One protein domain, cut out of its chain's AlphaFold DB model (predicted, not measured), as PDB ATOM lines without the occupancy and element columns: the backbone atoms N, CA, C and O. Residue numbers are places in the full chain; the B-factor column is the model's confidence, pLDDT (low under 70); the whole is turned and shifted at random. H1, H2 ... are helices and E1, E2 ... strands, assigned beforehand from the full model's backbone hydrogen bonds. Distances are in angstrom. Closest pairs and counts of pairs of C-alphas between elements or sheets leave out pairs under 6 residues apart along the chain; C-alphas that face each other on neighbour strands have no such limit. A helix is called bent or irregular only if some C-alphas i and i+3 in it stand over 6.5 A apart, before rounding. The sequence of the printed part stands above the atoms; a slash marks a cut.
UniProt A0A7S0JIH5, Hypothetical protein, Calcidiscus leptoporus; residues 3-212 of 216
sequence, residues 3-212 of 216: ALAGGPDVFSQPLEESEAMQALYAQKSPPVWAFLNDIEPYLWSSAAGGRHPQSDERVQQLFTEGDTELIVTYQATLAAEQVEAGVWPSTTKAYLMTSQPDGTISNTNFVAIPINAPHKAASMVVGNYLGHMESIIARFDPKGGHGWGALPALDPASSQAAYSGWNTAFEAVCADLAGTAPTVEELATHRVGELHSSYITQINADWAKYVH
ATOM      1  N   ALA A   3     -29.278  31.963 -13.354       86.69
ATOM      2  CA  ALA A   3     -28.778  30.662 -13.818       86.69
ATOM      3  C   ALA A   3     -29.870  29.730 -14.387       86.69
ATOM      4  O   ALA A   3     -29.774  29.223 -15.501       86.69
ATOM      5  N   LEU A   4     -30.968  29.558 -13.648       87.50
ATOM      6  CA  LEU A   4     -32.048  28.625 -13.989       87.50
ATOM      7  C   LEU A   4     -33.153  29.267 -14.838       87.50
ATOM      8  O   LEU A   4     -33.951  28.566 -15.457       87.50
ATOM      9  N   ALA A   5     -33.202  30.598 -14.874       85.31
ATOM     10  CA  ALA A   5     -34.229  31.364 -15.569       85.31
ATOM     11  C   ALA A   5     -33.782  31.863 -16.961       85.31
ATOM     12  O   ALA A   5     -34.538  32.567 -17.632       85.31
ATOM     13  N   GLY A   6     -32.597  31.451 -17.430       81.69
ATOM     14  CA  GLY A   6     -32.097  31.715 -18.786       81.69
ATOM     15  C   GLY A   6     -30.981  32.758 -18.890       81.69
ATOM     16  O   GLY A   6     -30.636  33.138 -20.003       81.69
ATOM     17  N   GLY A   7     -30.415  33.193 -17.765       83.44
ATOM     18  CA  GLY A   7     -29.301  34.137 -17.692       83.44
ATOM     19  C   GLY A   7     -29.702  35.558 -17.274       83.44
ATOM     20  O   GLY A   7     -30.892  35.866 -17.144       83.44
ATOM     21  N   PRO A   8     -28.708  36.431 -17.027       78.06
ATOM     22  CA  PRO A   8     -28.928  37.793 -16.534       78.06
ATOM     23  C   PRO A   8     -29.635  38.707 -17.549       78.06
ATOM     24  O   PRO A   8     -30.452  39.533 -17.152       78.06
ATOM     25  N   ASP A   9     -29.402  38.517 -18.852       82.50
ATOM     26  CA  ASP A   9     -29.911  39.416 -19.905       82.50
ATOM     27  C   ASP A   9     -31.401  39.220 -20.235       82.50
ATOM     28  O   ASP A   9     -32.022  40.046 -20.909       82.50
ATOM     29  N   VAL A  10     -32.001  38.124 -19.761       84.06
ATOM     30  CA  VAL A  10     -33.393  37.749 -20.064       84.06
ATOM     31  C   VAL A  10     -34.402  38.710 -19.428       84.06
ATOM     32  O   VAL A  10     -35.480  38.924 -19.980       84.06
ATOM     33  N   PHE A  11     -34.054  39.318 -18.294       82.81
ATOM     34  CA  PHE A  11     -34.947  40.139 -17.468       82.81
ATOM     35  C   PHE A  11     -34.537  41.618 -17.497       82.81
ATOM     36  O   PHE A  11     -34.265  42.233 -16.468       82.81
ATOM     37  N   SER A  12     -34.458  42.178 -18.706       78.12
ATOM     38  CA  SER A  12     -33.896  43.511 -18.977       78.12
ATOM     39  C   SER A  12     -34.853  44.691 -18.753       78.12
ATOM     40  O   SER A  12     -34.436  45.842 -18.870       78.12
ATOM     41  N   GLN A  13     -36.126  44.437 -18.435       86.94
ATOM     42  CA  GLN A  13     -37.150  45.465 -18.210       86.94
ATOM     43  C   GLN A  13     -37.849  45.252 -16.865       86.94
ATOM     44  O   GLN A  13     -37.941  44.113 -16.420       86.94
ATOM     45  N   PRO A  14     -38.389  46.298 -16.217       90.31
ATOM     46  CA  PRO A  14     -39.167  46.127 -14.996       90.31
ATOM     47  C   PRO A  14     -40.354  45.172 -15.197       90.31
ATOM     48  O   PRO A  14     -41.154  45.336 -16.117       90.31
ATOM     49  N   LEU A  15     -40.501  44.199 -14.291       90.06
ATOM     50  CA  LEU A  15     -41.580  43.204 -14.320       90.06
ATOM     51  C   LEU A  15     -42.986  43.833 -14.368       90.06
ATOM     52  O   LEU A  15     -43.844  43.405 -15.135       90.06
ATOM     53  N   GLU A  16     -43.228  44.858 -13.554       87.12
ATOM     54  CA  GLU A  16     -44.543  45.496 -13.399       87.12
ATOM     55  C   GLU A  16     -44.995  46.266 -14.650       87.12
ATOM     56  O   GLU A  16     -46.191  46.433 -14.871       87.12
ATOM     57  N   GLU A  17     -44.055  46.681 -15.502       85.19
ATOM     58  CA  GLU A  17     -44.323  47.533 -16.667       85.19
ATOM     59  C   GLU A  17     -44.465  46.740 -17.978       85.19
ATOM     60  O   GLU A  17     -44.684  47.326 -19.038       85.19
ATOM     61  N   SER A  18     -44.342  45.406 -17.939       89.12
ATOM     62  CA  SER A  18     -44.312  44.576 -19.144       89.12
ATOM     63  C   SER A  18     -45.047  43.248 -18.959       89.12
ATOM     64  O   SER A  18     -44.546  42.322 -18.321       89.12
ATOM     65  N   GLU A  19     -46.216  43.110 -19.596       91.62
ATOM     66  CA  GLU A  19     -46.971  41.843 -19.640       91.62
ATOM     67  C   GLU A  19     -46.125  40.695 -20.214       91.62
ATOM     68  O   GLU A  19     -46.196  39.558 -19.748       91.62
ATOM     69  N   ALA A  20     -45.266  40.999 -21.192       92.62
ATOM     70  CA  ALA A  20     -44.333  40.030 -21.754       92.62
ATOM     71  C   ALA A  20     -43.307  39.555 -20.711       92.62
ATOM     72  O   ALA A  20     -43.029  38.358 -20.643       92.62
ATOM     73  N   MET A  21     -42.780  40.454 -19.867       91.94
ATOM     74  CA  MET A  21     -41.881  40.070 -18.769       91.94
ATOM     75  C   MET A  21     -42.601  39.268 -17.688       91.94
ATOM     76  O   MET A  21     -42.013  38.333 -17.149       91.94
ATOM     77  N   GLN A  22     -43.866  39.578 -17.398       93.44
ATOM     78  CA  GLN A  22     -44.679  38.805 -16.452       93.44
ATOM     79  C   GLN A  22     -44.910  37.380 -16.956       93.44
ATOM     80  O   GLN A  22     -44.668  36.419 -16.223       93.44
ATOM     81  N   ALA A  23     -45.299  37.230 -18.224       94.12
ATOM     82  CA  ALA A  23     -45.464  35.925 -18.856       94.12
ATOM     83  C   ALA A  23     -44.141  35.141 -18.897       94.12
ATOM     84  O   ALA A  23     -44.113  33.947 -18.588       94.12
ATOM     85  N   LEU A  24     -43.033  35.815 -19.221       93.12
ATOM     86  CA  LEU A  24     -41.702  35.212 -19.247       93.12
ATOM     87  C   LEU A  24     -41.252  34.761 -17.852       93.12
ATOM     88  O   LEU A  24     -40.782  33.636 -17.693       93.12
ATOM     89  N   TYR A  25     -41.440  35.593 -16.829       94.00
ATOM     90  CA  TYR A  25     -41.147  35.245 -15.441       94.00
ATOM     91  C   TYR A  25     -41.974  34.038 -14.975       94.00
ATOM     92  O   TYR A  25     -41.420  33.089 -14.414       94.00
ATOM     93  N   ALA A  26     -43.280  34.024 -15.256       94.69
ATOM     94  CA  ALA A  26     -44.156  32.905 -14.909       94.69
ATOM     95  C   ALA A  26     -43.732  31.599 -15.604       94.69
ATOM     96  O   ALA A  26     -43.822  30.523 -15.015       94.69
ATOM     97  N   GLN A  27     -43.220  31.689 -16.834       94.94
ATOM     98  CA  GLN A  27     -42.690  30.543 -17.571       94.94
ATOM     99  C   GLN A  27     -41.339  30.049 -17.016       94.94
ATOM    100  O   GLN A  27     -41.082  28.846 -17.021       94.94
ATOM    101  N   LYS A  28     -40.459  30.961 -16.585       93.81
ATOM    102  CA  LYS A  28     -39.041  30.674 -16.284       93.81
ATOM    103  C   LYS A  28     -38.722  30.476 -14.801       93.81
ATOM    104  O   LYS A  28     -37.693  29.887 -14.492       93.81
ATOM    105  N   SER A  29     -39.562  30.959 -13.889       94.56
ATOM    106  CA  SER A  29     -39.348  30.833 -12.439       94.56
ATOM    107  C   SER A  29     -39.595  29.435 -11.840       94.56
ATOM    108  O   SER A  29     -38.899  29.113 -10.876       94.56
ATOM    109  N   PRO A  30     -40.481  28.554 -12.362       95.06
ATOM    110  CA  PRO A  30     -40.754  27.266 -11.712       95.06
ATOM    111  C   PRO A  30     -39.524  26.369 -11.469       95.06
ATOM    112  O   PRO A  30     -39.415  25.828 -10.367       95.06
ATOM    113  N   PRO A  31     -38.557  26.241 -12.407       94.62
ATOM    114  CA  PRO A  31     -37.320  25.496 -12.160       94.62
ATOM    115  C   PRO A  31     -36.487  26.034 -10.989       94.62
ATOM    116  O   PRO A  31     -35.802  25.259 -10.329       94.62
ATOM    117  N   VAL A  32     -36.559  27.339 -10.702       93.56
ATOM    118  CA  VAL A  32     -35.856  27.950  -9.563       93.56
ATOM    119  C   VAL A  32     -36.419  27.415  -8.251       93.56
ATOM    120  O   VAL A  32     -35.661  26.999  -7.380       93.56
ATOM    121  N   TRP A  33     -37.744  27.391  -8.116       95.12
ATOM    122  CA  TRP A  33     -38.407  26.907  -6.905       95.12
ATOM    123  C   TRP A  33     -38.249  25.401  -6.728       95.12
ATOM    124  O   TRP A  33     -38.067  24.940  -5.606       95.12
ATOM    125  N   ALA A  34     -38.283  24.633  -7.822       95.25
ATOM    126  CA  ALA A  34     -37.984  23.204  -7.784       95.25
ATOM    127  C   ALA A  34     -36.563  22.958  -7.256       95.25
ATOM    128  O   ALA A  34     -36.396  22.255  -6.269       95.25
ATOM    129  N   PHE A  35     -35.565  23.644  -7.822       94.44
ATOM    130  CA  PHE A  35     -34.177  23.529  -7.377       94.44
ATOM    131  C   PHE A  35     -33.985  23.899  -5.899       94.44
ATOM    132  O   PHE A  35     -33.327  23.168  -5.168       94.44
ATOM    133  N   LEU A  36     -34.570  25.010  -5.440       92.88
ATOM    134  CA  LEU A  36     -34.448  25.446  -4.041       92.88
ATOM    135  C   LEU A  36     -35.033  24.426  -3.056       92.88
ATOM    136  O   LEU A  36     -34.503  24.253  -1.963       92.88
ATOM    137  N   ASN A  37     -36.096  23.737  -3.458       92.38
ATOM    138  CA  ASN A  37     -36.675  22.654  -2.676       92.38
ATOM    139  C   ASN A  37     -35.832  21.370  -2.743       92.38
ATOM    140  O   ASN A  37     -35.721  20.664  -1.745       92.38
ATOM    141  N   ASP A  38     -35.215  21.076  -3.887       94.25
ATOM    142  CA  ASP A  38     -34.366  19.892  -4.065       94.25
ATOM    143  C   ASP A  38     -33.061  19.976  -3.259       94.25
ATOM    144  O   ASP A  38     -32.516  18.942  -2.867       94.25
ATOM    145  N   ILE A  39     -32.554  21.186  -2.988       92.19
ATOM    146  CA  ILE A  39     -31.336  21.371  -2.184       92.19
ATOM    147  C   ILE A  39     -31.577  21.356  -0.669       92.19
ATOM    148  O   ILE A  39     -30.612  21.280   0.090       92.19
ATOM    149  N   GLU A  40     -32.834  21.420  -0.217       89.81
ATOM    150  CA  GLU A  40     -33.202  21.489   1.204       89.81
ATOM    151  C   GLU A  40     -32.525  20.411   2.078       89.81
ATOM    152  O   GLU A  40     -31.988  20.778   3.127       89.81
ATOM    153  N   PRO A  41     -32.438  19.126   1.663       90.75
ATOM    154  CA  PRO A  41     -31.785  18.084   2.461       90.75
ATOM    155  C   PRO A  41     -30.286  18.310   2.702       90.75
ATOM    156  O   PRO A  41     -29.714  17.689   3.596       90.75
ATOM    157  N   TYR A  42     -29.641  19.170   1.908       91.50
ATOM    158  CA  TYR A  42     -28.220  19.504   2.040       91.50
ATOM    159  C   TYR A  42     -27.982  20.774   2.867       91.50
ATOM    160  O   TYR A  42     -26.833  21.140   3.114       91.50
ATOM    161  N   LEU A  43     -29.042  21.466   3.294       91.62
ATOM    162  CA  LEU A  43     -28.927  22.642   4.152       91.62
ATOM    163  C   LEU A  43     -28.768  22.219   5.616       91.62
ATOM    164  O   LEU A  43     -29.459  21.318   6.095       91.62
ATOM    165  N   TRP A  44     -27.917  22.938   6.357       90.62
ATOM    166  CA  TRP A  44     -27.649  22.674   7.780       90.62
ATOM    167  C   TRP A  44     -28.925  22.538   8.620       90.62
ATOM    168  O   TRP A  44     -29.030  21.643   9.450       90.62
ATOM    169  N   SER A  45     -29.927  23.385   8.372       84.75
ATOM    170  CA  SER A  45     -31.202  23.377   9.097       84.75
ATOM    171  C   SER A  45     -31.948  22.046   8.993       84.75
ATOM    172  O   SER A  45     -32.541  21.610   9.977       84.75
ATOM    173  N   SER A  46     -31.890  21.388   7.829       83.19
ATOM    174  CA  SER A  46     -32.536  20.093   7.606       83.19
ATOM    175  C   SER A  46     -31.848  18.998   8.423       83.19
ATOM    176  O   SER A  46     -32.506  18.257   9.151       83.19
ATOM    177  N   ALA A  47     -30.511  18.968   8.403       77.75
ATOM    178  CA  ALA A  47     -29.720  18.034   9.204       77.75
ATOM    179  C   ALA A  47     -29.854  18.283  10.720       77.75
ATOM    180  O   ALA A  47     -29.916  17.337  11.503       77.75
ATOM    181  N   ALA A  48     -29.937  19.548  11.136       77.56
ATOM    182  CA  ALA A  48     -30.059  19.953  12.534       77.56
ATOM    183  C   ALA A  48     -31.498  19.866  13.087       77.56
ATOM    184  O   ALA A  48     -31.709  20.146  14.268       77.56
ATOM    185  N   GLY A  49     -32.493  19.519  12.256       67.38
ATOM    186  CA  GLY A  49     -33.912  19.505  12.642       67.38
ATOM    187  C   GLY A  49     -34.417  20.869  13.130       67.38
ATOM    188  O   GLY A  49     -35.266  20.940  14.020       67.38
ATOM    189  N   GLY A  50     -33.835  21.953  12.613       73.88
ATOM    190  CA  GLY A  50     -33.977  23.304  13.145       73.88
ATOM    191  C   GLY A  50     -34.333  24.341  12.085       73.88
ATOM    192  O   GLY A  50     -34.434  24.061  10.896       73.88
ATOM    193  N   ARG A  51     -34.523  25.587  12.527       79.19
ATOM    194  CA  ARG A  51     -34.790  26.729  11.639       79.19
ATOM    195  C   ARG A  51     -33.504  27.208  10.963       79.19
ATOM    196  O   ARG A  51     -32.424  27.089  11.539       79.19
ATOM    197  N   HIS A  52     -33.630  27.803   9.775       85.94
ATOM    198  CA  HIS A  52     -32.507  28.451   9.092       85.94
ATOM    199  C   HIS A  52     -31.838  29.522   9.979       85.94
ATOM    200  O   HIS A  52     -32.541  30.200  10.745       85.94
ATOM    201  N   PRO A  53     -30.507  29.711   9.866       89.31
ATOM    202  CA  PRO A  53     -29.809  30.832  10.489       89.31
ATOM    203  C   PRO A  53     -30.494  32.164  10.170       89.31
ATOM    204  O   PRO A  53     -30.960  32.376   9.055       89.31
ATOM    205  N   GLN A  54     -30.579  33.048  11.163       89.06
ATOM    206  CA  GLN A  54     -31.285  34.333  11.045       89.06
ATOM    207  C   GLN A  54     -30.345  35.514  10.765       89.06
ATOM    208  O   GLN A  54     -30.811  36.644  10.649       89.06
ATOM    209  N   SER A  55     -29.032  35.271  10.702       91.62
ATOM    210  CA  SER A  55     -28.029  36.296  10.417       91.62
ATOM    211  C   SER A  55     -26.765  35.695   9.803       91.62
ATOM    212  O   SER A  55     -26.474  34.507  10.000       91.62
ATOM    213  N   ASP A  56     -26.004  36.528   9.095       91.88
ATOM    214  CA  ASP A  56     -24.733  36.142   8.479       91.88
ATOM    215  C   ASP A  56     -23.697  35.751   9.539       91.88
ATOM    216  O   ASP A  56     -22.935  34.808   9.333       91.88
ATOM    217  N   GLU A  57     -23.707  36.390  10.713       93.12
ATOM    218  CA  GLU A  57     -22.814  36.023  11.818       93.12
ATOM    219  C   GLU A  57     -23.079  34.592  12.289       93.12
ATOM    220  O   GLU A  57     -22.132  33.846  12.547       93.12
ATOM    221  N   ARG A  58     -24.350  34.161  12.354       94.06
ATOM    222  CA  ARG A  58     -24.654  32.768  12.710       94.06
ATOM    223  C   ARG A  58     -24.204  31.799  11.617       94.06
ATOM    224  O   ARG A  58     -23.713  30.726  11.952       94.06
ATOM    225  N   VAL A  59     -24.342  32.158  10.340       94.94
ATOM    226  CA  VAL A  59     -23.832  31.342   9.219       94.94
ATOM    227  C   VAL A  59     -22.308  31.187   9.305       94.94
ATOM    228  O   VAL A  59     -21.796  30.075   9.208       94.94
ATOM    229  N   GLN A  60     -21.581  32.274   9.564       95.56
ATOM    230  CA  GLN A  60     -20.125  32.242   9.745       95.56
ATOM    231  C   GLN A  60     -19.706  31.438  10.983       95.56
ATOM    232  O   GLN A  60     -18.704  30.721  10.950       95.56
ATOM    233  N   GLN A  61     -20.476  31.517  12.071       94.94
ATOM    234  CA  GLN A  61     -20.236  30.707  13.262       94.94
ATOM    235  C   GLN A  61     -20.386  29.209  12.958       94.94
ATOM    236  O   GLN A  61     -19.519  28.437  13.350       94.94
ATOM    237  N   LEU A  62     -21.424  28.806  12.217       94.75
ATOM    238  CA  LEU A  62     -21.609  27.411  11.794       94.75
ATOM    239  C   LEU A  62     -20.428  26.899  10.961       94.75
ATOM    240  O   LEU A  62     -19.946  25.791  11.182       94.75
ATOM    241  N   PHE A  63     -19.913  27.723  10.049       96.06
ATOM    242  CA  PHE A  63     -18.710  27.386   9.289       96.06
ATOM    243  C   PHE A  63     -17.481  27.225  10.194       96.06
ATOM    244  O   PHE A  63     -16.726  26.267  10.055       96.06
ATOM    245  N   THR A  64     -17.321  28.117  11.174       96.19
ATOM    246  CA  THR A  64     -16.239  28.056  12.173       96.19
ATOM    247  C   THR A  64     -16.324  26.794  13.039       96.19
ATOM    248  O   THR A  64     -15.306  26.189  13.365       96.19
ATOM    249  N   GLU A  65     -17.542  26.382  13.396       94.31
ATOM    250  CA  GLU A  65     -17.835  25.174  14.178       94.31
ATOM    251  C   GLU A  65     -17.638  23.880  13.360       94.31
ATOM    252  O   GLU A  65     -17.565  22.798  13.940       94.31
ATOM    253  N   GLY A  66     -17.490  23.982  12.032       93.50
ATOM    254  CA  GLY A  66     -17.372  22.837  11.124       93.50
ATOM    255  C   GLY A  66     -18.713  22.192  10.766       93.50
ATOM    256  O   GLY A  66     -18.737  21.127  10.152       93.50
ATOM    257  N   ASP A  67     -19.823  22.838  11.118       93.25
ATOM    258  CA  ASP A  67     -21.187  22.377  10.843       93.25
ATOM    259  C   ASP A  67     -21.589  22.562   9.368       93.25
ATOM    260  O   ASP A  67     -22.554  21.958   8.893       93.25
ATOM    261  N   THR A  68     -20.864  23.408   8.632       93.69
ATOM    262  CA  THR A  68     -21.056  23.644   7.195       93.69
ATOM    263  C   THR A  68     -19.721  23.695   6.469       93.69
ATOM    264  O   THR A  68     -18.803  24.371   6.923       93.69
ATOM    265  N   GLU A  69     -19.644  23.073   5.293       92.88
ATOM    266  CA  GLU A  69     -18.455  23.117   4.423       92.88
ATOM    267  C   GLU A  69     -18.478  24.284   3.421       92.88
ATOM    268  O   GLU A  69     -17.454  24.626   2.830       92.88
ATOM    269  N   LEU A  70     -19.647  24.897   3.214       93.94
ATOM    270  CA  LEU A  70     -19.870  25.991   2.272       93.94
ATOM    271  C   LEU A  70     -20.813  27.021   2.894       93.94
ATOM    272  O   LEU A  70     -21.848  26.664   3.456       93.94
ATOM    273  N   ILE A  71     -20.489  28.298   2.710       94.56
ATOM    274  CA  ILE A  71     -21.382  29.422   2.989       94.56
ATOM    275  C   ILE A  71     -21.475  30.332   1.765       94.56
ATOM    276  O   ILE A  71     -20.581  30.351   0.919       94.56
ATOM    277  N   VAL A  72     -22.556  31.102   1.681       92.06
ATOM    278  CA  VAL A  72     -22.761  32.110   0.635       92.06
ATOM    279  C   VAL A  72     -22.613  33.488   1.267       92.06
ATOM    280  O   VAL A  72     -23.189  33.743   2.320       92.06
ATOM    281  N   THR A  73     -21.838  34.371   0.639       91.06
ATOM    282  CA  THR A  73     -21.585  35.734   1.125       91.06
ATOM    283  C   THR A  73     -21.455  36.713  -0.040       91.06
ATOM    284  O   THR A  73     -21.008  36.336  -1.124       91.06
ATOM    285  N   TYR A  74     -21.816  37.977   0.193       88.31
ATOM    286  CA  TYR A  74     -21.540  39.090  -0.725       88.31
ATOM    287  C   TYR A  74     -20.113  39.649  -0.579       88.31
ATOM    288  O   TYR A  74     -19.658  40.418  -1.426       88.31
ATOM    289  N   GLN A  75     -19.391  39.281   0.480       89.44
ATOM    290  CA  GLN A  75     -18.053  39.794   0.763       89.44
ATOM    291  C   GLN A  75     -16.981  38.854   0.192       89.44
ATOM    292  O   GLN A  75     -16.624  37.846   0.800       89.44
ATOM    293  N   ALA A  76     -16.420  39.213  -0.966       90.25
ATOM    294  CA  ALA A  76     -15.398  38.411  -1.654       90.25
ATOM    295  C   ALA A  76     -14.109  38.188  -0.832       90.25
ATOM    296  O   ALA A  76     -13.375  37.232  -1.073       90.25
ATOM    297  N   THR A  77     -13.837  39.066   0.132       91.50
ATOM    298  CA  THR A  77     -12.643  39.071   0.992       91.50
ATOM    299  C   THR A  77     -12.837  38.342   2.320       91.50
ATOM    300  O   THR A  77     -11.861  38.156   3.042       91.50
ATOM    301  N   LEU A  78     -14.051  37.873   2.638       92.50
ATOM    302  CA  LEU A  78     -14.379  37.300   3.951       92.50
ATOM    303  C   LEU A  78     -13.479  36.111   4.325       92.50
ATOM    304  O   LEU A  78     -13.034  35.998   5.461       92.50
ATOM    305  N   ALA A  79     -13.175  35.236   3.360       93.06
ATOM    306  CA  ALA A  79     -12.274  34.108   3.591       93.06
ATOM    307  C   ALA A  79     -10.860  34.569   3.979       93.06
ATOM    308  O   ALA A  79     -10.272  34.004   4.895       93.06
ATOM    309  N   ALA A  80     -10.334  35.601   3.315       90.81
ATOM    310  CA  ALA A  80      -9.021  36.159   3.621       90.81
ATOM    311  C   ALA A  80      -8.994  36.774   5.027       90.81
ATOM    312  O   ALA A  80      -8.106  36.458   5.813       90.81
ATOM    313  N   GLU A  81     -10.015  37.572   5.356       89.94
ATOM    314  CA  GLU A  81     -10.176  38.212   6.667       89.94
ATOM    315  C   GLU A  81     -10.192  37.179   7.805       89.94
ATOM    316  O   GLU A  81      -9.429  37.283   8.766       89.94
ATOM    317  N   GLN A  82     -11.014  36.134   7.683       91.94
ATOM    318  CA  GLN A  82     -11.174  35.137   8.745       91.94
ATOM    319  C   GLN A  82      -9.977  34.182   8.866       91.94
ATOM    320  O   GLN A  82      -9.677  33.700   9.962       91.94
ATOM    321  N   VAL A  83      -9.275  33.912   7.760       91.44
ATOM    322  CA  VAL A  83      -8.010  33.159   7.774       91.44
ATOM    323  C   VAL A  83      -6.911  33.969   8.455       91.44
ATOM    324  O   VAL A  83      -6.179  33.426   9.284       91.44
ATOM    325  N   GLU A  84      -6.804  35.262   8.156       87.44
ATOM    326  CA  GLU A  84      -5.834  36.149   8.800       87.44
ATOM    327  C   GLU A  84      -6.111  36.315  10.297       87.44
ATOM    328  O   GLU A  84      -5.183  36.274  11.108       87.44
ATOM    329  N   ALA A  85      -7.386  36.421  10.678       89.06
ATOM    330  CA  ALA A  85      -7.807  36.468  12.076       89.06
ATOM    331  C   ALA A  85      -7.582  35.139  12.830       89.06
ATOM    332  O   ALA A  85      -7.749  35.089  14.051       89.06
ATOM    333  N   GLY A  86      -7.214  34.059  12.131       91.38
ATOM    334  CA  GLY A  86      -7.036  32.727  12.711       91.38
ATOM    335  C   GLY A  86      -8.345  32.070  13.159       91.38
ATOM    336  O   GLY A  86      -8.313  31.131  13.954       91.38
ATOM    337  N   VAL A  87      -9.486  32.570  12.675       93.75
ATOM    338  CA  VAL A  87     -10.824  32.054  12.988       93.75
ATOM    339  C   VAL A  87     -11.157  30.873  12.080       93.75
ATOM    340  O   VAL A  87     -11.708  29.877  12.548       93.75
ATOM    341  N   TRP A  88     -10.795  30.950  10.795       95.38
ATOM    342  CA  TRP A  88     -11.031  29.882   9.819       95.38
ATOM    343  C   TRP A  88      -9.749  29.133   9.438       95.38
ATOM    344  O   TRP A  88      -8.655  29.701   9.493       95.38
ATOM    345  N   PRO A  89      -9.852  27.857   9.009       94.25
ATOM    346  CA  PRO A  89      -8.700  27.092   8.542       94.25
ATOM    347  C   PRO A  89      -7.984  27.791   7.384       94.25
ATOM    348  O   PRO A  89      -8.639  28.277   6.464       94.25
ATOM    349  N   SER A  90      -6.650  27.745   7.351       93.62
ATOM    350  CA  SER A  90      -5.830  28.388   6.305       93.62
ATOM    351  C   SER A  90      -6.060  27.856   4.884       93.62
ATOM    352  O   SER A  90      -5.544  28.413   3.922       93.62
ATOM    353  N   THR A  91      -6.789  26.750   4.740       93.56
ATOM    354  CA  THR A  91      -7.204  26.171   3.454       93.56
ATOM    355  C   THR A  91      -8.502  26.773   2.915       93.56
ATOM    356  O   THR A  91      -8.931  26.403   1.821       93.56
ATOM    357  N   THR A  92      -9.153  27.654   3.677       95.56
ATOM    358  CA  THR A  92     -10.411  28.299   3.293       95.56
ATOM    359  C   THR A  92     -10.156  29.315   2.191       95.56
ATOM    360  O   THR A  92      -9.228  30.118   2.268       95.56
ATOM    361  N   LYS A  93     -10.994  29.285   1.156       94.44
ATOM    362  CA  LYS A  93     -10.904  30.188   0.010       94.44
ATOM    363  C   LYS A  93     -12.291  30.528  -0.506       94.44
ATOM    364  O   LYS A  93     -13.203  29.702  -0.435       94.44
ATOM    365  N   ALA A  94     -12.428  31.719  -1.065       93.81
ATOM    366  CA  ALA A  94     -13.615  32.092  -1.810       93.81
ATOM    367  C   ALA A  94     -13.731  31.267  -3.103       93.81
ATOM    368  O   ALA A  94     -12.735  30.935  -3.753       93.81
ATOM    369  N   TYR A  95     -14.965  30.959  -3.487       90.44
ATOM    370  CA  TYR A  95     -15.299  30.286  -4.737       90.44
ATOM    371  C   TYR A  95     -16.272  31.154  -5.535       90.44
ATOM    372  O   TYR A  95     -17.266  31.633  -4.991       90.44
ATOM    373  N   LEU A  96     -15.985  31.343  -6.825       91.38
ATOM    374  CA  LEU A  96     -16.849  32.074  -7.750       91.38
ATOM    375  C   LEU A  96     -17.708  31.112  -8.564       91.38
ATOM    376  O   LEU A  96     -17.250  30.051  -8.990       91.38
ATOM    377  N   MET A  97     -18.934  31.528  -8.865       89.69
ATOM    378  CA  MET A  97     -19.735  30.868  -9.894       89.69
ATOM    379  C   MET A  97     -19.238  31.346 -11.264       89.69
ATOM    380  O   MET A  97     -19.387  32.524 -11.591       89.69
ATOM    381  N   THR A  98     -18.605  30.451 -12.029       85.75
ATOM    382  CA  THR A  98     -17.883  30.792 -13.275       85.75
ATOM    383  C   THR A  98     -18.495  30.222 -14.558       85.75
ATOM    384  O   THR A  98     -18.137  30.664 -15.651       85.75
ATOM    385  N   SER A  99     -19.397  29.241 -14.459       78.50
ATOM    386  CA  SER A  99     -20.029  28.594 -15.621       78.50
ATOM    387  C   SER A  99     -21.111  29.488 -16.204       78.50
ATOM    388  O   SER A  99     -21.927  29.952 -15.445       78.50
ATOM    389  N   GLN A 100     -21.186  29.705 -17.517       66.69
ATOM    390  CA  GLN A 100     -22.308  30.444 -18.125       66.69
ATOM    391  C   GLN A 100     -23.517  29.513 -18.358       66.69
ATOM    392  O   GLN A 100     -23.305  28.364 -18.755       66.69
ATOM    393  N   PRO A 101     -24.775  29.968 -18.174       68.56
ATOM    394  CA  PRO A 101     -25.219  31.345 -17.905       68.56
ATOM    395  C   PRO A 101     -25.127  31.772 -16.427       68.56
ATOM    396  O   PRO A 101     -25.675  32.811 -16.050       68.56
ATOM    397  N   ASP A 102     -24.496  30.962 -15.578       73.31
ATOM    398  CA  ASP A 102     -24.220  31.303 -14.187       73.31
ATOM    399  C   ASP A 102     -23.135  32.390 -14.102       73.31
ATOM    400  O   ASP A 102     -22.356  32.669 -15.020       73.31
ATOM    401  N   GLY A 103     -23.110  33.053 -12.961       83.88
ATOM    402  CA  GLY A 103     -22.152  34.096 -12.673       83.88
ATOM    403  C   GLY A 103     -22.241  34.484 -11.214       83.88
ATOM    404  O   GLY A 103     -23.137  34.051 -10.486       83.88
ATOM    405  N   THR A 104     -21.295  35.300 -10.784       89.88
ATOM    406  CA  THR A 104     -21.252  35.812  -9.418       89.88
ATOM    407  C   THR A 104     -21.960  37.156  -9.377       89.88
ATOM    408  O   THR A 104     -21.607  38.071 -10.118       89.88
ATOM    409  N   ILE A 105     -22.984  37.282  -8.533       89.12
ATOM    410  CA  ILE A 105     -23.717  38.541  -8.392       89.12
ATOM    411  C   ILE A 105     -22.742  39.632  -7.946       89.12
ATOM    412  O   ILE A 105     -21.992  39.454  -6.989       89.12
ATOM    413  N   SER A 106     -22.767  40.761  -8.644       87.88
ATOM    414  CA  SER A 106     -21.987  41.943  -8.302       87.88
ATOM    415  C   SER A 106     -22.918  43.113  -8.042       87.88
ATOM    416  O   SER A 106     -23.845  43.377  -8.810       87.88
ATOM    417  N   ASN A 107     -22.634  43.832  -6.962       86.88
ATOM    418  CA  ASN A 107     -23.271  45.089  -6.627       86.88
ATOM    419  C   ASN A 107     -22.211  46.123  -6.230       86.88
ATOM    420  O   ASN A 107     -21.032  45.814  -6.039       86.88
ATOM    421  N   THR A 108     -22.650  47.372  -6.136       86.25
ATOM    422  CA  THR A 108     -21.820  48.490  -5.699       86.25
ATOM    423  C   THR A 108     -22.531  49.184  -4.554       86.25
ATOM    424  O   THR A 108     -23.725  49.469  -4.634       86.25
ATOM    425  N   ASN A 109     -21.792  49.488  -3.491       87.00
ATOM    426  CA  ASN A 109     -22.302  50.298  -2.394       87.00
ATOM    427  C   ASN A 109     -22.231  51.784  -2.758       87.00
ATOM    428  O   ASN A 109     -21.206  52.267  -3.244       87.00
ATOM    429  N   PHE A 110     -23.302  52.526  -2.474       89.94
ATOM    430  CA  PHE A 110     -23.390  53.959  -2.747       89.94
ATOM    431  C   PHE A 110     -23.709  54.743  -1.479       89.94
ATOM    432  O   PHE A 110     -24.396  54.265  -0.579       89.94
ATOM    433  N   VAL A 111     -23.253  55.994  -1.446       92.00
ATOM    434  CA  VAL A 111     -23.670  56.981  -0.449       92.00
ATOM    435  C   VAL A 111     -24.512  58.056  -1.125       92.00
ATOM    436  O   VAL A 111     -24.166  58.542  -2.199       92.00
ATOM    437  N   ALA A 112     -25.623  58.430  -0.496       95.69
ATOM    438  CA  ALA A 112     -26.547  59.434  -1.014       95.69
ATOM    439  C   ALA A 112     -26.848  60.499   0.046       95.69
ATOM    440  O   ALA A 112     -26.877  60.214   1.243       95.69
ATOM    441  N   ILE A 113     -27.103  61.732  -0.403       97.19
ATOM    442  CA  ILE A 113     -27.565  62.833   0.451       97.19
ATOM    443  C   ILE A 113     -29.062  63.030   0.182       97.19
ATOM    444  O   ILE A 113     -29.418  63.501  -0.901       97.19
ATOM    445  N   PRO A 114     -29.952  62.703   1.137       96.75
ATOM    446  CA  PRO A 114     -31.386  62.911   0.968       96.75
ATOM    447  C   PRO A 114     -31.736  64.379   0.693       96.75
ATOM    448  O   PRO A 114     -31.126  65.299   1.247       96.75
ATOM    449  N   ILE A 115     -32.782  64.621  -0.104       97.00
ATOM    450  CA  ILE A 115     -33.229  65.986  -0.440       97.00
ATOM    451  C   ILE A 115     -33.601  66.808   0.808       97.00
ATOM    452  O   ILE A 115     -33.405  68.026   0.841       97.00
ATOM    453  N   ASN A 116     -34.063  66.141   1.865       97.06
ATOM    454  CA  ASN A 116     -34.437  66.722   3.154       97.06
ATOM    455  C   ASN A 116     -33.311  66.683   4.208       97.06
ATOM    456  O   ASN A 116     -33.577  66.985   5.369       97.06
ATOM    457  N   ALA A 117     -32.066  66.346   3.842       97.62
ATOM    458  CA  ALA A 117     -30.953  66.333   4.790       97.62
ATOM    459  C   ALA A 117     -30.759  67.726   5.437       97.62
ATOM    460  O   ALA A 117     -30.635  68.719   4.702       97.62
ATOM    461  N   PRO A 118     -30.694  67.815   6.782       97.44
ATOM    462  CA  PRO A 118     -30.615  69.092   7.500       97.44
ATOM    463  C   PRO A 118     -29.250  69.780   7.343       97.44
ATOM    464  O   PRO A 118     -29.151  70.997   7.479       97.44
ATOM    465  N   HIS A 119     -28.199  69.019   7.013       98.00
ATOM    466  CA  HIS A 119     -26.815  69.498   6.941       98.00
ATOM    467  C   HIS A 119     -26.112  69.079   5.639       98.00
ATOM    468  O   HIS A 119     -25.044  68.472   5.668       98.00
ATOM    469  N   LYS A 120     -26.687  69.425   4.478       97.88
ATOM    470  CA  LYS A 120     -26.169  69.021   3.153       97.88
ATOM    471  C   LYS A 120     -24.675  69.300   2.952       97.88
ATOM    472  O   LYS A 120     -23.968  68.446   2.435       97.88
ATOM    473  N   ALA A 121     -24.192  70.474   3.369       97.88
ATOM    474  CA  ALA A 121     -22.784  70.843   3.218       97.88
ATOM    475  C   ALA A 121     -21.852  69.907   4.009       97.88
ATOM    476  O   ALA A 121     -20.862  69.431   3.465       97.88
ATOM    477  N   ALA A 122     -22.200  69.578   5.257       98.06
ATOM    478  CA  ALA A 122     -21.434  68.626   6.058       98.06
ATOM    479  C   ALA A 122     -21.487  67.212   5.455       98.06
ATOM    480  O   ALA A 122     -20.466  66.534   5.386       98.06
ATOM    481  N   SER A 123     -22.648  66.791   4.940       97.94
ATOM    482  CA  SER A 123     -22.783  65.505   4.248       97.94
ATOM    483  C   SER A 123     -21.896  65.409   2.998       97.94
ATOM    484  O   SER A 123     -21.319  64.353   2.752       97.94
ATOM    485  N   MET A 124     -21.726  66.498   2.238       97.19
ATOM    486  CA  MET A 124     -20.796  66.531   1.097       97.19
ATOM    487  C   MET A 124     -19.334  66.369   1.531       97.19
ATOM    488  O   MET A 124     -18.576  65.692   0.845       97.19
ATOM    489  N   VAL A 125     -18.936  66.933   2.678       97.25
ATOM    490  CA  VAL A 125     -17.578  66.742   3.223       97.25
ATOM    491  C   VAL A 125     -17.320  65.268   3.535       97.25
ATOM    492  O   VAL A 125     -16.274  64.741   3.163       97.25
ATOM    493  N   VAL A 126     -18.288  64.581   4.150       96.06
ATOM    494  CA  VAL A 126     -18.197  63.133   4.401       96.06
ATOM    495  C   VAL A 126     -18.142  62.353   3.087       96.06
ATOM    496  O   VAL A 126     -17.306  61.466   2.947       96.06
ATOM    497  N   GLY A 127     -18.973  62.705   2.101       94.94
ATOM    498  CA  GLY A 127     -18.936  62.087   0.772       94.94
ATOM    499  C   GLY A 127     -17.568  62.220   0.096       94.94
ATOM    500  O   GLY A 127     -17.036  61.232  -0.400       94.94
ATOM    501  N   ASN A 128     -16.957  63.408   0.150       93.75
ATOM    502  CA  ASN A 128     -15.611  63.641  -0.377       93.75
ATOM    503  C   ASN A 128     -14.559  62.797   0.351       93.75
ATOM    504  O   ASN A 128     -13.724  62.179  -0.302       93.75
ATOM    505  N   TYR A 129     -14.630  62.725   1.684       93.62
ATOM    506  CA  TYR A 129     -13.726  61.891   2.475       93.62
ATOM    507  C   TYR A 129     -13.837  60.409   2.092       93.62
ATOM    508  O   TYR A 129     -12.824  59.771   1.823       93.62
ATOM    509  N   LEU A 130     -15.060  59.877   1.978       91.81
ATOM    510  CA  LEU A 130     -15.295  58.500   1.531       91.81
ATOM    511  C   LEU A 130     -14.862  58.264   0.075       91.81
ATOM    512  O   LEU A 130     -14.638  57.121  -0.313       91.81
ATOM    513  N   GLY A 131     -14.759  59.308  -0.745       89.19
ATOM    514  CA  GLY A 131     -14.235  59.228  -2.110       89.19
ATOM    515  C   GLY A 131     -12.710  59.336  -2.206       89.19
ATOM    516  O   GLY A 131     -12.155  59.091  -3.276       89.19
ATOM    517  N   HIS A 132     -12.012  59.705  -1.129       89.38
ATOM    518  CA  HIS A 132     -10.553  59.774  -1.143       89.38
ATOM    519  C   HIS A 132      -9.942  58.376  -1.256       89.38
ATOM    520  O   HIS A 132     -10.360  57.448  -0.566       89.38
ATOM    521  N   MET A 133      -8.891  58.252  -2.075       87.50
ATOM    522  CA  MET A 133      -8.185  56.985  -2.288       87.50
ATOM    523  C   MET A 133      -7.692  56.361  -0.981       87.50
ATOM    524  O   MET A 133      -7.859  55.165  -0.795       87.50
ATOM    525  N   GLU A 134      -7.194  57.167  -0.041       88.62
ATOM    526  CA  GLU A 134      -6.806  56.696   1.293       88.62
ATOM    527  C   GLU A 134      -7.966  55.990   2.015       88.62
ATOM    528  O   GLU A 134      -7.808  54.877   2.505       88.62
ATOM    529  N   SER A 135      -9.162  56.590   2.014       90.19
ATOM    530  CA  SER A 135     -10.357  55.990   2.621       90.19
ATOM    531  C   SER A 135     -10.834  54.748   1.865       90.19
ATOM    532  O   SER A 135     -11.387  53.826   2.464       90.19
ATOM    533  N   ILE A 136     -10.680  54.716   0.540       89.88
ATOM    534  CA  ILE A 136     -11.046  53.554  -0.274       89.88
ATOM    535  C   ILE A 136     -10.102  52.380   0.009       89.88
ATOM    536  O   ILE A 136     -10.585  51.296   0.323       89.88
ATOM    537  N   ILE A 137      -8.786  52.600  -0.024       89.50
ATOM    538  CA  ILE A 137      -7.786  51.562   0.255       89.50
ATOM    539  C   ILE A 137      -7.905  51.064   1.695       89.50
ATOM    540  O   ILE A 137      -7.951  49.858   1.901       89.50
ATOM    541  N   ALA A 138      -8.071  51.959   2.673       89.69
ATOM    542  CA  ALA A 138      -8.250  51.566   4.072       89.69
ATOM    543  C   ALA A 138      -9.500  50.700   4.312       89.69
ATOM    544  O   ALA A 138      -9.525  49.906   5.242       89.69
ATOM    545  N   ARG A 139     -10.555  50.849   3.498       90.12
ATOM    546  CA  ARG A 139     -11.743  49.978   3.562       90.12
ATOM    547  C   ARG A 139     -11.564  48.678   2.786       90.12
ATOM    548  O   ARG A 139     -12.201  47.692   3.150       90.12
ATOM    549  N   PHE A 140     -10.782  48.702   1.710       89.81
ATOM    550  CA  PHE A 140     -10.495  47.533   0.886       89.81
ATOM    551  C   PHE A 140      -9.564  46.554   1.591       89.81
ATOM    552  O   PHE A 140      -9.767  45.353   1.473       89.81
ATOM    553  N   ASP A 141      -8.588  47.062   2.336       89.31
ATOM    554  CA  ASP A 141      -7.659  46.252   3.109       89.31
ATOM    555  C   ASP A 141      -8.351  45.672   4.359       89.31
ATOM    556  O   ASP A 141      -8.694  46.436   5.264       89.31
ATOM    557  N   PRO A 142      -8.610  44.351   4.440       83.00
ATOM    558  CA  PRO A 142      -9.182  43.756   5.646       83.00
ATOM    559  C   PRO A 142      -8.164  43.678   6.798       83.00
ATOM    560  O   PRO A 142      -8.559  43.450   7.946       83.00
ATOM    561  N   LYS A 143      -6.864  43.882   6.530       79.38
ATOM    562  CA  LYS A 143      -5.821  43.766   7.548       79.38
ATOM    563  C   LYS A 143      -5.983  44.812   8.647       79.38
ATOM    564  O   LYS A 143      -6.397  45.953   8.440       79.38
ATOM    565  N   GLY A 144      -5.596  44.429   9.862       67.44
ATOM    566  CA  GLY A 144      -5.521  45.346  11.004       67.44
ATOM    567  C   GLY A 144      -6.868  45.748  11.619       67.44
ATOM    568  O   GLY A 144      -6.877  46.587  12.518       67.44
ATOM    569  N   GLY A 145      -7.989  45.156  11.188       63.75
ATOM    570  CA  GLY A 145      -9.299  45.308  11.842       63.75
ATOM    571  C   GLY A 145      -9.947  46.689  11.687       63.75
ATOM    572  O   GLY A 145     -10.828  47.054  12.468       63.75
ATOM    573  N   HIS A 146      -9.493  47.483  10.716       69.19
ATOM    574  CA  HIS A 146     -10.042  48.810  10.417       69.19
ATOM    575  C   HIS A 146     -10.816  48.851   9.097       69.19
ATOM    576  O   HIS A 146     -11.757  49.638   8.969       69.19
ATOM    577  N   GLY A 147     -10.438  48.009   8.137       75.50
ATOM    578  CA  GLY A 147     -11.210  47.768   6.932       75.50
ATOM    579  C   GLY A 147     -12.126  46.558   7.081       75.50
ATOM    580  O   GLY A 147     -11.950  45.704   7.937       75.50
ATOM    581  N   TRP A 148     -13.128  46.520   6.218       79.19
ATOM    582  CA  TRP A 148     -14.139  45.463   6.091       79.19
ATOM    583  C   TRP A 148     -14.044  44.764   4.724       79.19
ATOM    584  O   TRP A 148     -15.028  44.263   4.187       79.19
ATOM    585  N   GLY A 149     -12.865  44.833   4.095       86.94
ATOM    586  CA  GLY A 149     -12.572  44.137   2.846       86.94
ATOM    587  C   GLY A 149     -13.419  44.572   1.641       86.94
ATOM    588  O   GLY A 149     -13.662  43.769   0.738       86.94
ATOM    589  N   ALA A 150     -13.920  45.810   1.626       87.56
ATOM    590  CA  ALA A 150     -14.838  46.278   0.591       87.56
ATOM    591  C   ALA A 150     -14.108  46.501  -0.737       87.56
ATOM    592  O   ALA A 150     -13.243  47.372  -0.840       87.56
ATOM    593  N   LEU A 151     -14.503  45.754  -1.771       87.75
ATOM    594  CA  LEU A 151     -13.951  45.910  -3.113       87.75
ATOM    595  C   LEU A 151     -14.113  47.361  -3.595       87.75
ATOM    596  O   LEU A 151     -15.217  47.916  -3.533       87.75
ATOM    597  N   PRO A 152     -13.037  47.996  -4.079       86.50
ATOM    598  CA  PRO A 152     -13.100  49.392  -4.452       86.50
ATOM    599  C   PRO A 152     -13.731  49.557  -5.837       86.50
ATOM    600  O   PRO A 152     -13.384  48.866  -6.791       86.50
ATOM    601  N   ALA A 153     -14.617  50.542  -5.975       83.38
ATOM    602  CA  ALA A 153     -15.150  50.973  -7.267       83.38
ATOM    603  C   ALA A 153     -14.185  51.962  -7.952       83.38
ATOM    604  O   ALA A 153     -14.542  53.108  -8.225       83.38
ATOM    605  N   LEU A 154     -12.938  51.536  -8.172       78.25
ATOM    606  CA  LEU A 154     -11.893  52.332  -8.821       78.25
ATOM    607  C   LEU A 154     -11.228  51.538  -9.944       78.25
ATOM    608  O   LEU A 154     -11.145  50.316  -9.880       78.25
ATOM    609  N   ASP A 155     -10.730  52.248 -10.954       82.19
ATOM    610  CA  ASP A 155      -9.826  51.677 -11.950       82.19
ATOM    611  C   ASP A 155      -8.371  51.866 -11.477       82.19
ATOM    612  O   ASP A 155      -7.872  53.004 -11.475       82.19
ATOM    613  N   PRO A 156      -7.682  50.786 -11.057       75.56
ATOM    614  CA  PRO A 156      -6.319  50.880 -10.543       75.56
ATOM    615  C   PRO A 156      -5.312  51.219 -11.648       75.56
ATOM    616  O   PRO A 156      -4.228  51.717 -11.346       75.56
ATOM    617  N   ALA A 157      -5.679  51.018 -12.918       81.88
ATOM    618  CA  ALA A 157      -4.875  51.389 -14.077       81.88
ATOM    619  C   ALA A 157      -5.119  52.838 -14.541       81.88
ATOM    620  O   ALA A 157      -4.482  53.303 -15.491       81.88
ATOM    621  N   SER A 158      -6.016  53.579 -13.881       84.69
ATOM    622  CA  SER A 158      -6.276  54.975 -14.233       84.69
ATOM    623  C   SER A 158      -5.040  55.857 -14.021       84.69
ATOM    624  O   SER A 158      -4.263  55.689 -13.077       84.69
ATOM    625  N   SER A 159      -4.884  56.881 -14.866       86.25
ATOM    626  CA  SER A 159      -3.793  57.859 -14.738       86.25
ATOM    627  C   SER A 159      -3.793  58.571 -13.382       86.25
ATOM    628  O   SER A 159      -2.730  58.912 -12.869       86.25
ATOM    629  N   GLN A 160      -4.969  58.752 -12.776       81.94
ATOM    630  CA  GLN A 160      -5.119  59.336 -11.448       81.94
ATOM    631  C   GLN A 160      -4.532  58.431 -10.355       81.94
ATOM    632  O   GLN A 160      -3.823  58.925  -9.474       81.94
ATOM    633  N   ALA A 161      -4.796  57.120 -10.412       84.06
ATOM    634  CA  ALA A 161      -4.229  56.148  -9.476       84.06
ATOM    635  C   ALA A 161      -2.705  56.042  -9.643       84.06
ATOM    636  O   ALA A 161      -1.975  56.079  -8.653       84.06
ATOM    637  N   ALA A 162      -2.222  56.021 -10.890       84.31
ATOM    638  CA  ALA A 162      -0.793  55.976 -11.191       84.31
ATOM    639  C   ALA A 162      -0.047  57.245 -10.737       84.31
ATOM    640  O   ALA A 162       1.003  57.156 -10.107       84.31
ATOM    641  N   TYR A 163      -0.591  58.437 -11.012       85.81
ATOM    642  CA  TYR A 163       0.045  59.710 -10.640       85.81
ATOM    643  C   TYR A 163       0.175  59.890  -9.122       85.81
ATOM    644  O   TYR A 163       1.140  60.472  -8.637       85.81
ATOM    645  N   SER A 164      -0.807  59.396  -8.371       86.06
ATOM    646  CA  SER A 164      -0.849  59.520  -6.913       86.06
ATOM    647  C   SER A 164      -0.064  58.433  -6.170       86.06
ATOM    648  O   SER A 164       0.135  58.568  -4.965       86.06
ATOM    649  N   GLY A 165       0.380  57.375  -6.861       87.94
ATOM    650  CA  GLY A 165       1.052  56.214  -6.265       87.94
ATOM    651  C   GLY A 165       0.113  55.234  -5.549       87.94
ATOM    652  O   GLY A 165       0.572  54.253  -4.968       87.94
ATOM    653  N   TRP A 166      -1.204  55.466  -5.592       89.69
ATOM    654  CA  TRP A 166      -2.190  54.590  -4.949       89.69
ATOM    655  C   TRP A 166      -2.317  53.223  -5.628       89.69
ATOM    656  O   TRP A 166      -2.772  52.275  -4.991       89.69
ATOM    657  N   ASN A 167      -1.867  53.088  -6.879       88.88
ATOM    658  CA  ASN A 167      -1.778  51.794  -7.558       88.88
ATOM    659  C   ASN A 167      -0.880  50.805  -6.794       88.88
ATOM    660  O   ASN A 167      -1.260  49.652  -6.638       88.88
ATOM    661  N   THR A 168       0.244  51.254  -6.227       91.06
ATOM    662  CA  THR A 168       1.127  50.383  -5.432       91.06
ATOM    663  C   THR A 168       0.458  49.906  -4.143       91.06
ATOM    664  O   THR A 168       0.606  48.748  -3.768       91.06
ATOM    665  N   ALA A 169      -0.306  50.771  -3.470       89.56
ATOM    666  CA  ALA A 169      -1.056  50.373  -2.279       89.56
ATOM    667  C   ALA A 169      -2.162  49.364  -2.629       89.56
ATOM    668  O   ALA A 169      -2.335  48.367  -1.937       89.56
ATOM    669  N   PHE A 170      -2.868  49.585  -3.739       90.81
ATOM    670  CA  PHE A 170      -3.866  48.646  -4.246       90.81
ATOM    671  C   PHE A 170      -3.256  47.279  -4.599       90.81
ATOM    672  O   PHE A 170      -3.798  46.243  -4.215       90.81
ATOM    673  N   GLU A 171      -2.118  47.269  -5.298       91.56
ATOM    674  CA  GLU A 171      -1.374  46.054  -5.646       91.56
ATOM    675  C   GLU A 171      -0.908  45.297  -4.397       91.56
ATOM    676  O   GLU A 171      -0.999  44.072  -4.366       91.56
ATOM    677  N   ALA A 172      -0.466  46.011  -3.355       92.19
ATOM    678  CA  ALA A 172      -0.066  45.405  -2.088       92.19
ATOM    679  C   ALA A 172      -1.236  44.673  -1.410       92.19
ATOM    680  O   ALA A 172      -1.091  43.506  -1.051       92.19
ATOM    681  N   VAL A 173      -2.413  45.306  -1.326       91.38
ATOM    682  CA  VAL A 173      -3.618  44.654  -0.779       91.38
ATOM    683  C   VAL A 173      -4.016  43.445  -1.633       91.38
ATOM    684  O   VAL A 173      -4.323  42.383  -1.102       91.38
ATOM    685  N   CYS A 174      -3.960  43.546  -2.965       91.69
ATOM    686  CA  CYS A 174      -4.265  42.406  -3.838       91.69
ATOM    687  C   CYS A 174      -3.280  41.241  -3.657       91.69
ATOM    688  O   CYS A 174      -3.693  40.082  -3.692       91.69
ATOM    689  N   ALA A 175      -1.992  41.532  -3.463       92.12
ATOM    690  CA  ALA A 175      -0.982  40.514  -3.196       92.12
ATOM    691  C   ALA A 175      -1.232  39.809  -1.856       92.12
ATOM    692  O   ALA A 175      -1.067  38.595  -1.762       92.12
ATOM    693  N   ASP A 176      -1.683  40.555  -0.850       90.25
ATOM    694  CA  ASP A 176      -2.034  40.021   0.465       90.25
ATOM    695  C   ASP A 176      -3.276  39.119   0.442       90.25
ATOM    696  O   ASP A 176      -3.347  38.137   1.179       90.25
ATOM    697  N   LEU A 177      -4.234  39.418  -0.435       90.56
ATOM    698  CA  LEU A 177      -5.447  38.624  -0.644       90.56
ATOM    699  C   LEU A 177      -5.224  37.379  -1.526       90.56
ATOM    700  O   LEU A 177      -6.124  36.543  -1.671       90.56
ATOM    701  N   ALA A 178      -4.047  37.249  -2.144       89.88
ATOM    702  CA  ALA A 178      -3.787  36.223  -3.142       89.88
ATOM    703  C   ALA A 178      -3.938  34.804  -2.568       89.88
ATOM    704  O   ALA A 178      -3.342  34.435  -1.557       89.88
ATOM    705  N   GLY A 179      -4.731  33.976  -3.254       86.81
ATOM    706  CA  GLY A 179      -4.956  32.571  -2.899       86.81
ATOM    707  C   GLY A 179      -6.087  32.322  -1.895       86.81
ATOM    708  O   GLY A 179      -6.510  31.173  -1.764       86.81
ATOM    709  N   THR A 180      -6.616  33.362  -1.242       89.69
ATOM    710  CA  THR A 180      -7.766  33.264  -0.320       89.69
ATOM    711  C   THR A 180      -8.998  34.003  -0.842       89.69
ATOM    712  O   THR A 180     -10.112  33.489  -0.701       89.69
ATOM    713  N   ALA A 181      -8.812  35.147  -1.507       92.19
ATOM    714  CA  ALA A 181      -9.864  35.854  -2.235       92.19
ATOM    715  C   ALA A 181      -9.657  35.758  -3.760       92.19
ATOM    716  O   ALA A 181      -8.526  35.563  -4.220       92.19
ATOM    717  N   PRO A 182     -10.725  35.906  -4.566       91.81
ATOM    718  CA  PRO A 182     -10.608  35.948  -6.014       91.81
ATOM    719  C   PRO A 182      -9.975  37.272  -6.448       91.81
ATOM    720  O   PRO A 182     -10.155  38.312  -5.807       91.81
ATOM    721  N   THR A 183      -9.260  37.248  -7.564       89.56
ATOM    722  CA  THR A 183      -8.679  38.456  -8.151       89.56
ATOM    723  C   THR A 183      -9.766  39.398  -8.671       89.56
ATOM    724  O   THR A 183     -10.877  38.992  -9.017       89.56
ATOM    725  N   VAL A 184      -9.427  40.684  -8.794       85.62
ATOM    726  CA  VAL A 184     -10.330  41.677  -9.398       85.62
ATOM    727  C   VAL A 184     -10.671  41.327 -10.849       85.62
ATOM    728  O   VAL A 184     -11.793  41.574 -11.283       85.62
ATOM    729  N   GLU A 185      -9.750  40.702 -11.586       86.75
ATOM    730  CA  GLU A 185      -9.999  40.228 -12.951       86.75
ATOM    731  C   GLU A 185     -10.996  39.062 -12.990       86.75
ATOM    732  O   GLU A 185     -11.917  39.077 -13.809       86.75
ATOM    733  N   GLU A 186     -10.874  38.083 -12.089       90.81
ATOM    734  CA  GLU A 186     -11.838  36.980 -11.979       90.81
ATOM    735  C   GLU A 186     -13.230  37.500 -11.597       90.81
ATOM    736  O   GLU A 186     -14.226  37.142 -12.230       90.81
ATOM    737  N   LEU A 187     -13.298  38.404 -10.615       90.38
ATOM    738  CA  LEU A 187     -14.545  39.060 -10.213       90.38
ATOM    739  C   LEU A 187     -15.165  39.843 -11.374       90.38
ATOM    740  O   LEU A 187     -16.365  39.740 -11.614       90.38
ATOM    741  N   ALA A 188     -14.363  40.604 -12.123       87.69
ATOM    742  CA  ALA A 188     -14.842  41.379 -13.263       87.69
ATOM    743  C   ALA A 188     -15.314  40.490 -14.423       87.69
ATOM    744  O   ALA A 188     -16.320  40.810 -15.057       87.69
ATOM    745  N   THR A 189     -14.615  39.384 -14.680       89.56
ATOM    746  CA  THR A 189     -14.930  38.419 -15.743       89.56
ATOM    747  C   THR A 189     -16.220  37.653 -15.463       89.56
ATOM    748  O   THR A 189     -17.009  37.422 -16.377       89.56
ATOM    749  N   HIS A 190     -16.456  37.268 -14.207       90.75
ATOM    750  CA  HIS A 190     -17.580  36.407 -13.832       90.75
ATOM    751  C   HIS A 190     -18.772  37.152 -13.228       90.75
ATOM    752  O   HIS A 190     -19.733  36.509 -12.799       90.75
ATOM    753  N   ARG A 191     -18.741  38.489 -13.178       89.06
ATOM    754  CA  ARG A 191     -19.842  39.259 -12.597       89.06
ATOM    755  C   ARG A 191     -21.120  39.163 -13.421       89.06
ATOM    756  O   ARG A 191     -21.102  39.286 -14.645       89.06
ATOM    757  N   VAL A 192     -22.242  39.088 -12.721       88.88
ATOM    758  CA  VAL A 192     -23.581  39.311 -13.271       88.88
ATOM    759  C   VAL A 192     -24.277  40.402 -12.468       88.88
ATOM    760  O   VAL A 192     -24.098  40.504 -11.254       88.88
ATOM    761  N   GLY A 193     -25.028  41.263 -13.154       86.25
ATOM    762  CA  GLY A 193     -25.773  42.343 -12.506       86.25
ATOM    763  C   GLY A 193     -26.970  41.813 -11.722       86.25
ATOM    764  O   GLY A 193     -27.517  40.759 -12.050       86.25
ATOM    765  N   GLU A 194     -27.402  42.547 -10.701       86.56
ATOM    766  CA  GLU A 194     -28.646  42.243  -9.993       86.56
ATOM    767  C   GLU A 194     -29.873  42.437 -10.896       86.56
ATOM    768  O   GLU A 194     -29.873  43.225 -11.844       86.56
ATOM    769  N   LEU A 195     -30.943  41.698 -10.596       87.62
ATOM    770  CA  LEU A 195     -32.231  41.899 -11.254       87.62
ATOM    771  C   LEU A 195     -32.815  43.262 -10.871       87.62
ATOM    772  O   LEU A 195     -32.591  43.760  -9.766       87.62
ATOM    773  N   HIS A 196     -33.645  43.824 -11.749       88.19
ATOM    774  CA  HIS A 196     -34.443  44.994 -11.395       88.19
ATOM    775  C   HIS A 196     -35.288  44.715 -10.135       88.19
ATOM    776  O   HIS A 196     -35.818  43.615  -9.959       88.19
ATOM    777  N   SER A 197     -35.445  45.716  -9.266       87.62
ATOM    778  CA  SER A 197     -36.064  45.562  -7.938       87.62
ATOM    779  C   SER A 197     -37.482  44.982  -7.970       87.62
ATOM    780  O   SER A 197     -37.858  44.234  -7.072       87.62
ATOM    781  N   SER A 198     -38.253  45.249  -9.027       90.62
ATOM    782  CA  SER A 198     -39.593  44.668  -9.209       90.62
ATOM    783  C   SER A 198     -39.592  43.134  -9.287       90.62
ATOM    784  O   SER A 198     -40.539  42.498  -8.826       90.62
ATOM    785  N   TYR A 199     -38.515  42.511  -9.778       92.19
ATOM    786  CA  TYR A 199     -38.367  41.055  -9.711       92.19
ATOM    787  C   TYR A 199     -38.100  40.573  -8.289       92.19
ATOM    788  O   TYR A 199     -38.598  39.518  -7.917       92.19
ATOM    789  N   ILE A 200     -37.351  41.331  -7.484       90.50
ATOM    790  CA  ILE A 200     -37.049  40.967  -6.091       90.50
ATOM    791  C   ILE A 200     -38.334  40.916  -5.261       90.50
ATOM    792  O   ILE A 200     -38.546  39.961  -4.515       90.50
ATOM    793  N   THR A 201     -39.235  41.885  -5.450       91.31
ATOM    794  CA  THR A 201     -40.563  41.880  -4.816       91.31
ATOM    795  C   THR A 201     -41.335  40.600  -5.145       91.31
ATOM    796  O   THR A 201     -41.841  39.934  -4.239       91.31
ATOM    797  N   GLN A 202     -41.385  40.219  -6.426       93.38
ATOM    798  CA  GLN A 202     -42.084  39.010  -6.863       93.38
ATOM    799  C   GLN A 202     -41.403  37.725  -6.365       93.38
ATOM    800  O   GLN A 202     -42.081  36.818  -5.886       93.38
ATOM    801  N   ILE A 203     -40.070  37.660  -6.415       93.62
ATOM    802  CA  ILE A 203     -39.266  36.538  -5.912       93.62
ATOM    803  C   ILE A 203     -39.524  36.317  -4.421       93.62
ATOM    804  O   ILE A 203     -39.694  35.176  -4.009       93.62
ATOM    805  N   ASN A 204     -39.608  37.377  -3.615       92.56
ATOM    806  CA  ASN A 204     -39.897  37.255  -2.185       92.56
ATOM    807  C   ASN A 204     -41.304  36.695  -1.926       92.56
ATOM    808  O   ASN A 204     -41.484  35.843  -1.053       92.56
ATOM    809  N   ALA A 205     -42.301  37.137  -2.699       92.69
ATOM    810  CA  ALA A 205     -43.660  36.609  -2.606       92.69
ATOM    811  C   ALA A 205     -43.731  35.126  -3.012       92.69
ATOM    812  O   ALA A 205     -44.375  34.317  -2.341       92.69
ATOM    813  N   ASP A 206     -43.034  34.752  -4.082       94.69
ATOM    814  CA  ASP A 206     -42.991  33.376  -4.571       94.69
ATOM    815  C   ASP A 206     -42.158  32.459  -3.672       94.69
ATOM    816  O   ASP A 206     -42.554  31.319  -3.444       94.69
ATOM    817  N   TRP A 207     -41.065  32.950  -3.083       92.81
ATOM    818  CA  TRP A 207     -40.319  32.239  -2.046       92.81
ATOM    819  C   TRP A 207     -41.234  31.891  -0.875       92.81
ATOM    820  O   TRP A 207     -41.293  30.734  -0.452       92.81
ATOM    821  N   ALA A 208     -42.008  32.873  -0.394       91.06
ATOM    822  CA  ALA A 208     -42.970  32.652   0.675       91.06
ATOM    823  C   ALA A 208     -43.968  31.543   0.308       91.06
ATOM    824  O   ALA A 208     -44.286  30.706   1.143       91.06
ATOM    825  N   LYS A 209     -44.418  31.505  -0.949       93.44
ATOM    826  CA  LYS A 209     -45.437  30.573  -1.439       93.44
ATOM    827  C   LYS A 209     -44.921  29.164  -1.756       93.44
ATOM    828  O   LYS A 209     -45.610  28.196  -1.453       93.44
ATOM    829  N   TYR A 210     -43.772  29.043  -2.417       92.56
ATOM    830  CA  TYR A 210     -43.294  27.783  -3.004       92.56
ATOM    831  C   TYR A 210     -42.163  27.117  -2.220       92.56
ATOM    832  O   TYR A 210     -41.884  25.942  -2.468       92.56
ATOM    833  N   VAL A 211     -41.518  27.847  -1.308       89.00
ATOM    834  CA  VAL A 211     -40.397  27.338  -0.504       89.00
ATOM    835  C   VAL A 211     -40.730  27.411   0.987       89.00
ATOM    836  O   VAL A 211     -40.719  26.394   1.666       89.00
ATOM    837  N   HIS A 212     -41.110  28.588   1.495       78.81
ATOM    838  CA  HIS A 212     -41.294  28.808   2.936       78.81
ATOM    839  C   HIS A 212     -42.630  28.290   3.504       78.81
ATOM    840  O   HIS A 212     -42.669  27.846   4.644       78.81
TER     841      HIS A 212
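This is residues 3 to 212 of the 216 residues of the protein "Hypothetical protein" of Calcidiscus leptoporus (UniProt A0A7S0JIH5). Two separate groups of helices stand at opposite ends of a loosely joined body, with a tiny two-strand sheet, E1 and E2, and H11 between them. One end holds H1, H2 and H3 from early in the chain with the late H12; the other holds H7, H8, H9 and H10, while H4, H5 and H6 are strung on loops along another side and residues 115 to 120, of which 120 belongs to H7, stick out. The printed part has 210 residues, with twelve named helices and two named strands in the order H1 to H6, E1, H7 to H11, E2, H12; the sheet is parallel, order E1, E2, and the class is mostly helix. The whole is only just loose, close to compact, with a radius of gyration of the C-alphas of 20.3 A and spans of 52 by 45 by 38 A.

E1, residues 104 to 106, and E2, residues 191 to 193, are parallel neighbours at 56 degrees; N 106 and O 192 are within hydrogen-bond range at 2.9 A, as are N 192 and O 104 at 2.9 A. With H7 (120 to 131), H8 (133 to 140), H9 (159 to 164), H10 (166 to 176) and H11 (184 to 190) between them along the chain, they form a strand-helix-strand unit, two parallel neighbour strands joined through helices. The closest C-alphas of E1 and H11, Thr 104 and His 190, are 5.8 A apart. H8 and H10 touch at Ile 137 and Phe 170, 6.6 A between C-alphas, at a shallow tilt of 12 degrees, the same way. H7 and H8 are close but not clearly touching, Leu 130 to Ile 136 being 6.8 A between C-alphas. At the other end H12 (197 to 212) touches H3 (30 to 38) with residues 207 to 211 alone, the C-alphas of Tyr 210 and Trp 33 being 6.3 A apart, at a steep tilt of 46 degrees. H2 (19 to 28) and H12 are near each other, with 6 pairs of C-alphas within 10 A. H1 (8 to 11) is close to H2 but not clearly touching, Phe 11 to Met 21 being 7.1 A between C-alphas. H4 (44 to 47), H5 (56 to 65) and H6 (78 to 84) touch no helix. Every O i to N i+4 pair is within hydrogen-bond range in H2, H3, H5 to H11, and 11 of 12 in H12; H1 and H4 are too short for one.

H1 begins at C-alpha 8, (-28.928, 37.793, -16.534), and is only just irregular, with C-alphas 8 and 11 6.53 A apart. H12, the longest helix, measures 20.6 A, has a kink of 32 degrees near residue 206 and ends at C-alpha 212, (-41.294, 28.808, 2.936). H7 measures 16.3 A, H10 15.5 A, H5 14.2 A, H2 14.1 A and H3 12.4 A. E1 starts at C-alpha 104, (-21.252, 35.812, -9.418).

The C-alphas of Gly 49 and Tyr 163, the two farthest apart, are 57.5 A apart. The printed part has no cut. The links H5 to H6, H6 to E1, E1 to H7 and H8 to H9 are long. The mean pLDDT of the printed part is 89.2; residues 49, 100 to 101 and 144 to 146 are under 70.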